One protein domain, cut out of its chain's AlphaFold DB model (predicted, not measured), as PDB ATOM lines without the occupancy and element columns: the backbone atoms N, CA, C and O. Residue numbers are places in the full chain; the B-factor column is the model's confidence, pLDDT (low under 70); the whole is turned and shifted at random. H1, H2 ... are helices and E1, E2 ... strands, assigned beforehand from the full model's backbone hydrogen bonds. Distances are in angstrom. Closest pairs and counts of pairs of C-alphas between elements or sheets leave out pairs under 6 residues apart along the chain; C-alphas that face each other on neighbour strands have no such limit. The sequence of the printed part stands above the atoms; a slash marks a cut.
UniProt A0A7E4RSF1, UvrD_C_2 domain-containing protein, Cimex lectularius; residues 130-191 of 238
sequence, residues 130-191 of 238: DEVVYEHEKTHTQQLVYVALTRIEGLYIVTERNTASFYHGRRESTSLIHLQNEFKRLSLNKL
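This is residues 130 to 191 of the 238 residues of the protein "UvrD_C_2 domain-containing protein" of Cimex lectularius (UniProt A0A7E4RSF1). Two parallel strands, E1 and E2, side by side as a small ribbon, with the short helix H1 near them in the loop of chain that joins them, make a small body; from it a long stretch with no named element, residues 159 to 173, leads to the helix H2. Residues 177 to 191, of which 177 to 188 belong to H2, stick out from this body as a free arm. The printed part has 62 residues with two named strands and two named helices, in the order E1, H1, E2, H2, and its class is mixed, helices and strands; the sheet has the order E1, E2, all parallel. The whole is loose, with a radius of gyration of the C-alphas of 14.7 A, and its outline is flat, spanning 46 by 28 by 14 A.

Start with strand E1, residues 130 to 135, and set beside it strand E2, residues 152 to 158. They are parallel neighbours, with 24 degrees between their directions. Look at C-alphas 131 and 154, which face each other at 4.4 A. N 134 and O 156 are within hydrogen-bond range at 2.8 A, as are N 154 and O 130 at 3.0 A. Between the strands along the chain comes helix H1, residues 142 to 149; E1, H1 and E2 form a strand-helix-strand unit, two parallel neighbour strands with a helix between them, and its crossover is right-handed. The closest C-alphas of E1 and H1 are those of Tyr 134 and Ala 148, 7.0 A apart. The closest of H1 and E2 are those of Leu 149 and Leu 155, 7.3 A apart. Go on to helix H2, residues 174 to 188, which is apart from E1 and from H1. In H1 and H2 every O i to N i+4 pair is within hydrogen-bond range.

Find C-alpha 130 at (189.002, 353.885, 242.699); from there E1 runs 16.5 A to C-alpha 135. H1 begins at C-alpha 142 and measures 10.5 A to C-alpha 149. E2 covers 14.9 A from C-alpha 152 to C-alpha 158, at (178.215, 347.826, 254.393). H2 runs 21.5 A from C-alpha 174 to C-alpha 188, at (205.006, 324.896, 240.472).

The two C-alphas farthest apart are those of Arg 161 and Leu 191, 48.1 A. Without the free stretch, the body of 47 residues spans 32 by 24 by 13 A. The printed part has no cut. The link from E1 to H1 is short, that from H1 to E2 tight, and that from E2 to H2 long, with 15 residues. The mean pLDDT of the printed part is 81.0; look for values under 70 at residues 151 to 153, 172 to 173, 175 and 190.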
ATOM      1  N   ASP A 130     188.138 353.313 241.660       77.06
ATOM      2  CA  ASP A 130     189.002 353.885 242.699       77.06
ATOM      3  C   ASP A 130     188.428 353.577 244.091       77.06
ATOM      4  O   ASP A 130     189.119 353.058 244.969       77.06
ATOM      5  N   GLU A 131     187.120 353.804 244.249       84.56
ATOM      6  CA  GLU A 131     186.376 353.551 245.478       84.56
ATOM      7  C   GLU A 131     185.052 352.839 245.196       84.56
ATOM      8  O   GLU A 131     184.336 353.175 244.248       84.56
ATOM      9  N   VAL A 132     184.696 351.867 246.040       86.88
ATOM     10  CA  VAL A 132     183.425 351.137 245.943       86.88
ATOM     11  C   VAL A 132     182.850 350.874 247.324       86.88
ATOM     12  O   VAL A 132     183.547 350.460 248.251       86.88
ATOM     13  N   VAL A 133     181.533 351.046 247.418       89.88
ATOM     14  CA  VAL A 133     180.729 350.549 248.530       89.88
ATOM     15  C   VAL A 133     180.154 349.192 248.135       89.88
ATOM     16  O   VAL A 133     179.385 349.086 247.179       89.88
ATOM     17  N   TYR A 134     180.546 348.148 248.856       89.88
ATOM     18  CA  TYR A 134     180.046 346.795 248.683       89.88
ATOM     19  C   TYR A 134     179.001 346.477 249.751       89.88
ATOM     20  O   TYR A 134     179.310 346.405 250.941       89.88
ATOM     21  N   GLU A 135     177.766 346.244 249.314       90.38
ATOM     22  CA  GLU A 135     176.709 345.722 250.171       90.38
ATOM     23  C   GLU A 135     176.873 344.208 250.356       90.38
ATOM     24  O   GLU A 135     176.692 343.400 249.441       90.38
ATOM     25  N   HIS A 136     177.286 343.821 251.559       89.81
ATOM     26  CA  HIS A 136     177.545 342.442 251.923       89.81
ATOM     27  C   HIS A 136     176.286 341.736 252.423       89.81
ATOM     28  O   HIS A 136     175.722 342.080 253.462       89.81
ATOM     29  N   GLU A 137     175.935 340.650 251.738       88.19
ATOM     30  CA  GLU A 137     174.904 339.708 252.155       88.19
ATOM     31  C   GLU A 137     175.481 338.318 252.448       88.19
ATOM     32  O   GLU A 137     176.350 337.805 251.737       88.19
ATOM     33  N   LYS A 138     174.918 337.650 253.462       86.81
ATOM     34  CA  LYS A 138     175.268 336.267 253.834       86.81
ATOM     35  C   LYS A 138     175.001 335.259 252.704       86.81
ATOM     36  O   LYS A 138     175.654 334.220 252.644       86.81
ATOM     37  N   THR A 139     174.027 335.548 251.850       88.19
ATOM     38  CA  THR A 139     173.571 334.734 250.711       88.19
ATOM     39  C   THR A 139     174.544 334.747 249.536       88.19
ATOM     40  O   THR A 139     174.504 333.829 248.714       88.19
ATOM     41  N   HIS A 140     175.434 335.744 249.445       89.12
ATOM     42  CA  HIS A 140     176.435 335.794 248.385       89.12
ATOM     43  C   HIS A 140     177.321 334.547 248.409       89.12
ATOM     44  O   HIS A 140     177.679 334.028 249.464       89.12
ATOM     45  N   THR A 141     177.711 334.047 247.240       87.00
ATOM     46  CA  THR A 141     178.656 332.930 247.175       87.00
ATOM     47  C   THR A 141     180.067 333.413 247.510       87.00
ATOM     48  O   THR A 141     180.415 334.571 247.274       87.00
ATOM     49  N   GLN A 142     180.922 332.525 248.025       84.06
ATOM     50  CA  GLN A 142     182.321 332.855 248.334       84.06
ATOM     51  C   GLN A 142     183.063 333.431 247.114       84.06
ATOM     52  O   GLN A 142     183.899 334.319 247.263       84.06
ATOM     53  N   GLN A 143     182.737 332.961 245.906       83.25
ATOM     54  CA  GLN A 143     183.317 333.452 244.657       83.25
ATOM     55  C   GLN A 143     182.878 334.887 244.349       83.25
ATOM     56  O   GLN A 143     183.704 335.694 243.934       83.25
ATOM     57  N   LEU A 144     181.605 335.224 244.578       86.12
ATOM     58  CA  LEU A 144     181.109 336.588 244.396       86.12
ATOM     59  C   LEU A 144     181.746 337.554 245.388       86.12
ATOM     60  O   LEU A 144     182.180 338.627 244.987       86.12
ATOM     61  N   VAL A 145     181.867 337.143 246.652       87.56
ATOM     62  CA  VAL A 145     182.566 337.935 247.670       87.56
ATOM     63  C   VAL A 145     184.021 338.150 247.259       87.56
ATOM     64  O   VAL A 145     184.484 339.280 247.247       87.56
ATOM     65  N   TYR A 146     184.731 337.105 246.821       84.50
ATOM     66  CA  TYR A 146     186.100 337.248 246.316       84.50
ATOM     67  C   TYR A 146     186.196 338.254 245.159       84.50
ATOM     68  O   TYR A 146     187.063 339.126 245.170       84.50
ATOM     69  N   VAL A 147     185.289 338.181 244.179       83.44
ATOM     70  CA  VAL A 147     185.262 339.142 243.066       83.44
ATOM     71  C   VAL A 147     184.956 340.552 243.566       83.44
ATOM     72  O   VAL A 147     185.596 341.477 243.098       83.44
ATOM     73  N   ALA A 148     184.040 340.742 244.513       83.50
ATOM     74  CA  ALA A 148     183.754 342.066 245.061       83.50
ATOM     75  C   ALA A 148     184.956 342.658 245.815       83.50
ATOM     76  O   ALA A 148     185.260 343.831 245.641       83.50
ATOM     77  N   LEU A 149     185.669 341.848 246.606       82.94
ATOM     78  CA  LEU A 149     186.771 342.312 247.458       82.94
ATOM     79  C   LEU A 149     188.082 342.570 246.699       82.94
ATOM     80  O   LEU A 149     188.902 343.358 247.151       82.94
ATOM     81  N   THR A 150     188.312 341.906 245.565       77.12
ATOM     82  CA  THR A 150     189.598 341.973 244.835       77.12
ATOM     83  C   THR A 150     189.679 343.086 243.790       77.12
ATOM     84  O   THR A 150     190.683 343.192 243.090       77.12
ATOM     85  N   ARG A 151     188.624 343.891 243.622       65.00
ATOM     86  CA  ARG A 151     188.484 344.798 242.466       65.00
ATOM     87  C   ARG A 151     188.938 346.234 242.704       65.00
ATOM     88  O   ARG A 151     188.867 347.014 241.757       65.00
ATOM     89  N   ILE A 152     189.302 346.610 243.928       68.81
ATOM     90  CA  ILE A 152     189.249 348.013 244.356       68.81
ATOM     91  C   ILE A 152     190.405 348.344 245.308       68.81
ATOM     92  O   ILE A 152     190.769 347.513 246.139       68.81
ATOM     93  N   GLU A 153     190.948 349.561 245.201       69.00
ATOM     94  CA  GLU A 153     191.927 350.108 246.153       69.00
ATOM     95  C   GLU A 153     191.238 350.675 247.412       69.00
ATOM     96  O   GLU A 153     191.635 350.339 248.528       69.00
ATOM     97  N   GLY A 154     190.160 351.460 247.260       82.31
ATOM     98  CA  GLY A 154     189.306 351.950 248.354       82.31
ATOM     99  C   GLY A 154     187.992 351.171 248.529       82.31
ATOM    100  O   GLY A 154     186.977 351.486 247.909       82.31
ATOM    101  N   LEU A 155     187.980 350.146 249.383       86.75
ATOM    102  CA  LEU A 155     186.795 349.316 249.627       86.75
ATOM    103  C   LEU A 155     186.090 349.673 250.943       86.75
ATOM    104  O   LEU A 155     186.670 349.554 252.021       86.75
ATOM    105  N   TYR A 156     184.792 349.963 250.858       88.81
ATOM    106  CA  TYR A 156     183.909 350.128 252.012       88.81
ATOM    107  C   TYR A 156     182.864 349.015 252.015       88.81
ATOM    108  O   TYR A 156     182.137 348.841 251.041       88.81
ATOM    109  N   ILE A 157     182.773 348.249 253.100       88.62
ATOM    110  CA  ILE A 157     181.791 347.166 253.220       88.62
ATOM    111  C   ILE A 157     180.660 347.631 254.126       88.62
ATOM    112  O   ILE A 157     180.896 348.022 255.267       88.62
ATOM    113  N   VAL A 158     179.432 347.544 253.628       90.12
ATOM    114  CA  VAL A 158     178.215 347.826 254.393       90.12
ATOM    115  C   VAL A 158     177.362 346.569 254.484       90.12
ATOM    116  O   VAL A 158     177.432 345.694 253.626       90.12
ATOM    117  N   THR A 159     176.559 346.456 255.534       86.38
ATOM    118  CA  THR A 159     175.524 345.418 255.648       86.38
ATOM    119  C   THR A 159     174.181 346.098 255.874       86.38
ATOM    120  O   THR A 159     174.144 347.179 256.460       86.38
ATOM    121  N   GLU A 160     173.085 345.455 255.467       78.44
ATOM    122  CA  GLU A 160     171.716 346.001 255.558       78.44
ATOM    123  C   GLU A 160     171.388 346.592 256.946       78.44
ATOM    124  O   GLU A 160     170.700 347.601 257.069       78.44
ATOM    125  N   ARG A 161     171.922 345.985 258.016       79.56
ATOM    126  CA  ARG A 161     171.686 346.389 259.416       79.56
ATOM    127  C   ARG A 161     172.905 347.001 260.103       79.56
ATOM    128  O   ARG A 161     172.943 347.055 261.329       79.56
ATOM    129  N   ASN A 162     173.921 347.394 259.335       75.88
ATOM    130  CA  ASN A 162     175.205 347.880 259.843       75.88
ATOM    131  C   ASN A 162     175.847 346.938 260.891       75.88
ATOM    132  O   ASN A 162     176.497 347.354 261.848       75.88
ATOM    133  N   THR A 163     175.622 345.632 260.734       78.44
ATOM    134  CA  THR A 163     176.215 344.595 261.579       78.44
ATOM    135  C   THR A 163     177.655 344.327 261.158       78.44
ATOM    136  O   THR A 163     177.935 344.139 259.976       78.44
ATOM    137  N   ALA A 164     178.561 344.191 262.126       76.56
ATOM    138  CA  ALA A 164     179.970 343.855 261.887       76.56
ATOM    139  C   ALA A 164     180.214 342.354 261.590       76.56
ATOM    140  O   ALA A 164     181.318 341.839 261.759       76.56
ATOM    141  N   SER A 165     179.175 341.608 261.203       80.44
ATOM    142  CA  SER A 165     179.266 340.158 261.007       80.44
ATOM    143  C   SER A 165     179.665 339.807 259.576       80.44
ATOM    144  O   SER A 165     178.888 340.006 258.649       80.44
ATOM    145  N   PHE A 166     180.843 339.202 259.414       82.88
ATOM    146  CA  PHE A 166     181.311 338.645 258.140       82.88
ATOM    147  C   PHE A 166     181.228 337.112 258.159       82.88
ATOM    148  O   PHE A 166     181.848 336.466 259.011       82.88
ATOM    149  N   TYR A 167     180.425 336.518 257.270       83.00
ATOM    150  CA  TYR A 167     180.074 335.086 257.321       83.00
ATOM    151  C   TYR A 167     180.961 334.185 256.447       83.00
ATOM    152  O   TYR A 167     180.942 332.962 256.606       83.00
ATOM    153  N   HIS A 168     181.753 334.777 255.559       83.44
ATOM    154  CA  HIS A 168     182.563 334.092 254.550       83.44
ATOM    155  C   HIS A 168     183.984 333.822 255.051       83.44
ATOM    156  O   HIS A 168     184.487 334.523 255.923       83.44
ATOM    157  N   GLY A 169     184.629 332.770 254.540       75.00
ATOM    158  CA  GLY A 169     185.985 332.371 254.958       75.00
ATOM    159  C   GLY A 169     186.099 331.635 256.304       75.00
ATOM    160  O   GLY A 169     187.199 331.263 256.692       75.00
ATOM    161  N   ARG A 170     184.988 331.372 257.014       76.94
ATOM    162  CA  ARG A 170     184.996 330.630 258.300       76.94
ATOM    163  C   ARG A 170     185.098 329.107 258.152       76.94
ATOM    164  O   ARG A 170     185.371 328.412 259.125       76.94
ATOM    165  N   ARG A 171     184.804 328.579 256.963       71.56
ATOM    166  CA  ARG A 171     184.925 327.160 256.602       71.56
ATOM    167  C   ARG A 171     185.543 327.076 255.215       71.56
ATOM    168  O   ARG A 171     185.185 327.872 254.346       71.56
ATOM    169  N   GLU A 172     186.429 326.111 255.006       66.38
ATOM    170  CA  GLU A 172     186.959 325.831 253.674       66.38
ATOM    171  C   GLU A 172     185.843 325.272 252.793       66.38
ATOM    172  O   GLU A 172     185.205 324.270 253.123       66.38
ATOM    173  N   SER A 173     185.567 325.938 251.674       67.94
ATOM    174  CA  SER A 173     184.644 325.400 250.682       67.94
ATOM    175  C   SER A 173     185.381 324.397 249.798       67.94
ATOM    176  O   SER A 173     186.485 324.663 249.328       67.94
ATOM    177  N   THR A 174     184.750 323.264 249.495       70.25
ATOM    178  CA  THR A 174     185.333 322.196 248.662       70.25
ATOM    179  C   THR A 174     185.808 322.713 247.299       70.25
ATOM    180  O   THR A 174     186.853 322.315 246.797       70.25
ATOM    181  N   SER A 175     185.083 323.679 246.726       66.88
ATOM    182  CA  SER A 175     185.448 324.368 245.482       66.88
ATOM    183  C   SER A 175     186.727 325.211 245.580       66.88
ATOM    184  O   SER A 175     187.434 325.345 244.583       66.88
ATOM    185  N   LEU A 176     187.055 325.756 246.759       70.12
ATOM    186  CA  LEU A 176     188.304 326.491 246.973       70.12
ATOM    187  C   LEU A 176     189.498 325.546 247.085       70.12
ATOM    188  O   LEU A 176     190.561 325.901 246.598       70.12
ATOM    189  N   ILE A 177     189.322 324.344 247.640       75.62
ATOM    190  CA  ILE A 177     190.398 323.343 247.729       75.62
ATOM    191  C   ILE A 177     190.877 322.955 246.324       75.62
ATOM    192  O   ILE A 177     192.075 322.975 246.046       75.62
ATOM    193  N   HIS A 178     189.948 322.672 245.403       80.75
ATOM    194  CA  HIS A 178     190.297 322.395 244.005       80.75
ATOM    195  C   HIS A 178     191.013 323.579 243.344       80.75
ATOM    196  O   HIS A 178     192.037 323.389 242.692       80.75
ATOM    197  N   LEU A 179     190.515 324.802 243.551       80.44
ATOM    198  CA  LEU A 179     191.117 326.009 242.989       80.44
ATOM    199  C   LEU A 179     192.522 326.280 243.556       80.44
ATOM    200  O   LEU A 179     193.431 326.619 242.807       80.44
ATOM    201  N   GLN A 180     192.719 326.110 244.862       80.00
ATOM    202  CA  GLN A 180     194.011 326.271 245.530       80.00
ATOM    203  C   GLN A 180     195.020 325.222 245.069       80.00
ATOM    204  O   GLN A 180     196.175 325.560 244.819       80.00
ATOM    205  N   ASN A 181     194.592 323.968 244.907       85.38
ATOM    206  CA  ASN A 181     195.435 322.915 244.349       85.38
ATOM    207  C   ASN A 181     195.849 323.237 242.910       85.38
ATOM    208  O   ASN A 181     197.020 323.080 242.572       85.38
ATOM    209  N   GLU A 182     194.932 323.754 242.090       84.12
ATOM    210  CA  GLU A 182     195.257 324.225 240.743       84.12
ATOM    211  C   GLU A 182     196.216 325.421 240.759       84.12
ATOM    212  O   GLU A 182     197.211 325.403 240.039       84.12
ATOM    213  N   PHE A 183     196.008 326.421 241.621       83.25
ATOM    214  CA  PHE A 183     196.958 327.528 241.779       83.25
ATOM    215  C   PHE A 183     198.336 327.039 242.224       83.25
ATOM    216  O   PHE A 183     199.346 327.488 241.686       83.25
ATOM    217  N   LYS A 184     198.394 326.079 243.152       86.31
ATOM    218  CA  LYS A 184     199.644 325.456 243.587       86.31
ATOM    219  C   LYS A 184     200.313 324.724 242.425       86.31
ATOM    220  O   LYS A 184     201.490 324.959 242.165       86.31
ATOM    221  N   ARG A 185     199.564 323.918 241.665       88.69
ATOM    222  CA  ARG A 185     200.049 323.231 240.458       88.69
ATOM    223  C   ARG A 185     200.598 324.221 239.427       88.69
ATOM    224  O   ARG A 185     201.681 323.995 238.901       88.69
ATOM    225  N   LEU A 186     199.892 325.319 239.160       82.31
ATOM    226  CA  LEU A 186     200.329 326.371 238.235       82.31
ATOM    227  C   LEU A 186     201.563 327.121 238.747       82.31
ATOM    228  O   LEU A 186     202.466 327.403 237.970       82.31
ATOM    229  N   SER A 187     201.642 327.392 240.052       82.94
ATOM    230  CA  SER A 187     202.804 328.051 240.659       82.94
ATOM    231  C   SER A 187     204.077 327.199 240.600       82.94
ATOM    232  O   SER A 187     205.178 327.744 240.531       82.94
ATOM    233  N   LEU A 188     203.920 325.869 240.602       82.94
ATOM    234  CA  LEU A 188     205.006 324.896 240.472       82.94
ATOM    235  C   LEU A 188     205.371 324.639 239.002       82.94
ATOM    236  O   LEU A 188     206.545 324.469 238.688       82.94
ATOM    237  N   ASN A 189     204.394 324.677 238.094       78.00
ATOM    238  CA  ASN A 189     204.601 324.580 236.649       78.00
ATOM    239  C   ASN A 189     204.922 325.950 236.041       78.00
ATOM    240  O   ASN A 189     204.209 326.433 235.157       78.00
ATOM    241  N   LYS A 190     206.004 326.584 236.508       68.38
ATOM    242  CA  LYS A 190     206.524 327.776 235.835       68.38
ATOM    243  C   LYS A 190     206.934 327.379 234.422       68.38
ATOM    244  O   LYS A 190     207.851 326.582 234.236       68.38
ATOM    245  N   LEU A 191     206.226 327.916 233.434       71.69
ATOM    246  CA  LEU A 191     206.626 327.793 232.040       71.69
ATOM    247  C   LEU A 191     208.002 328.439 231.905       71.69
ATOM    248  O   LEU A 191     208.173 329.608 232.247       71.69
TER     249      LEU A 191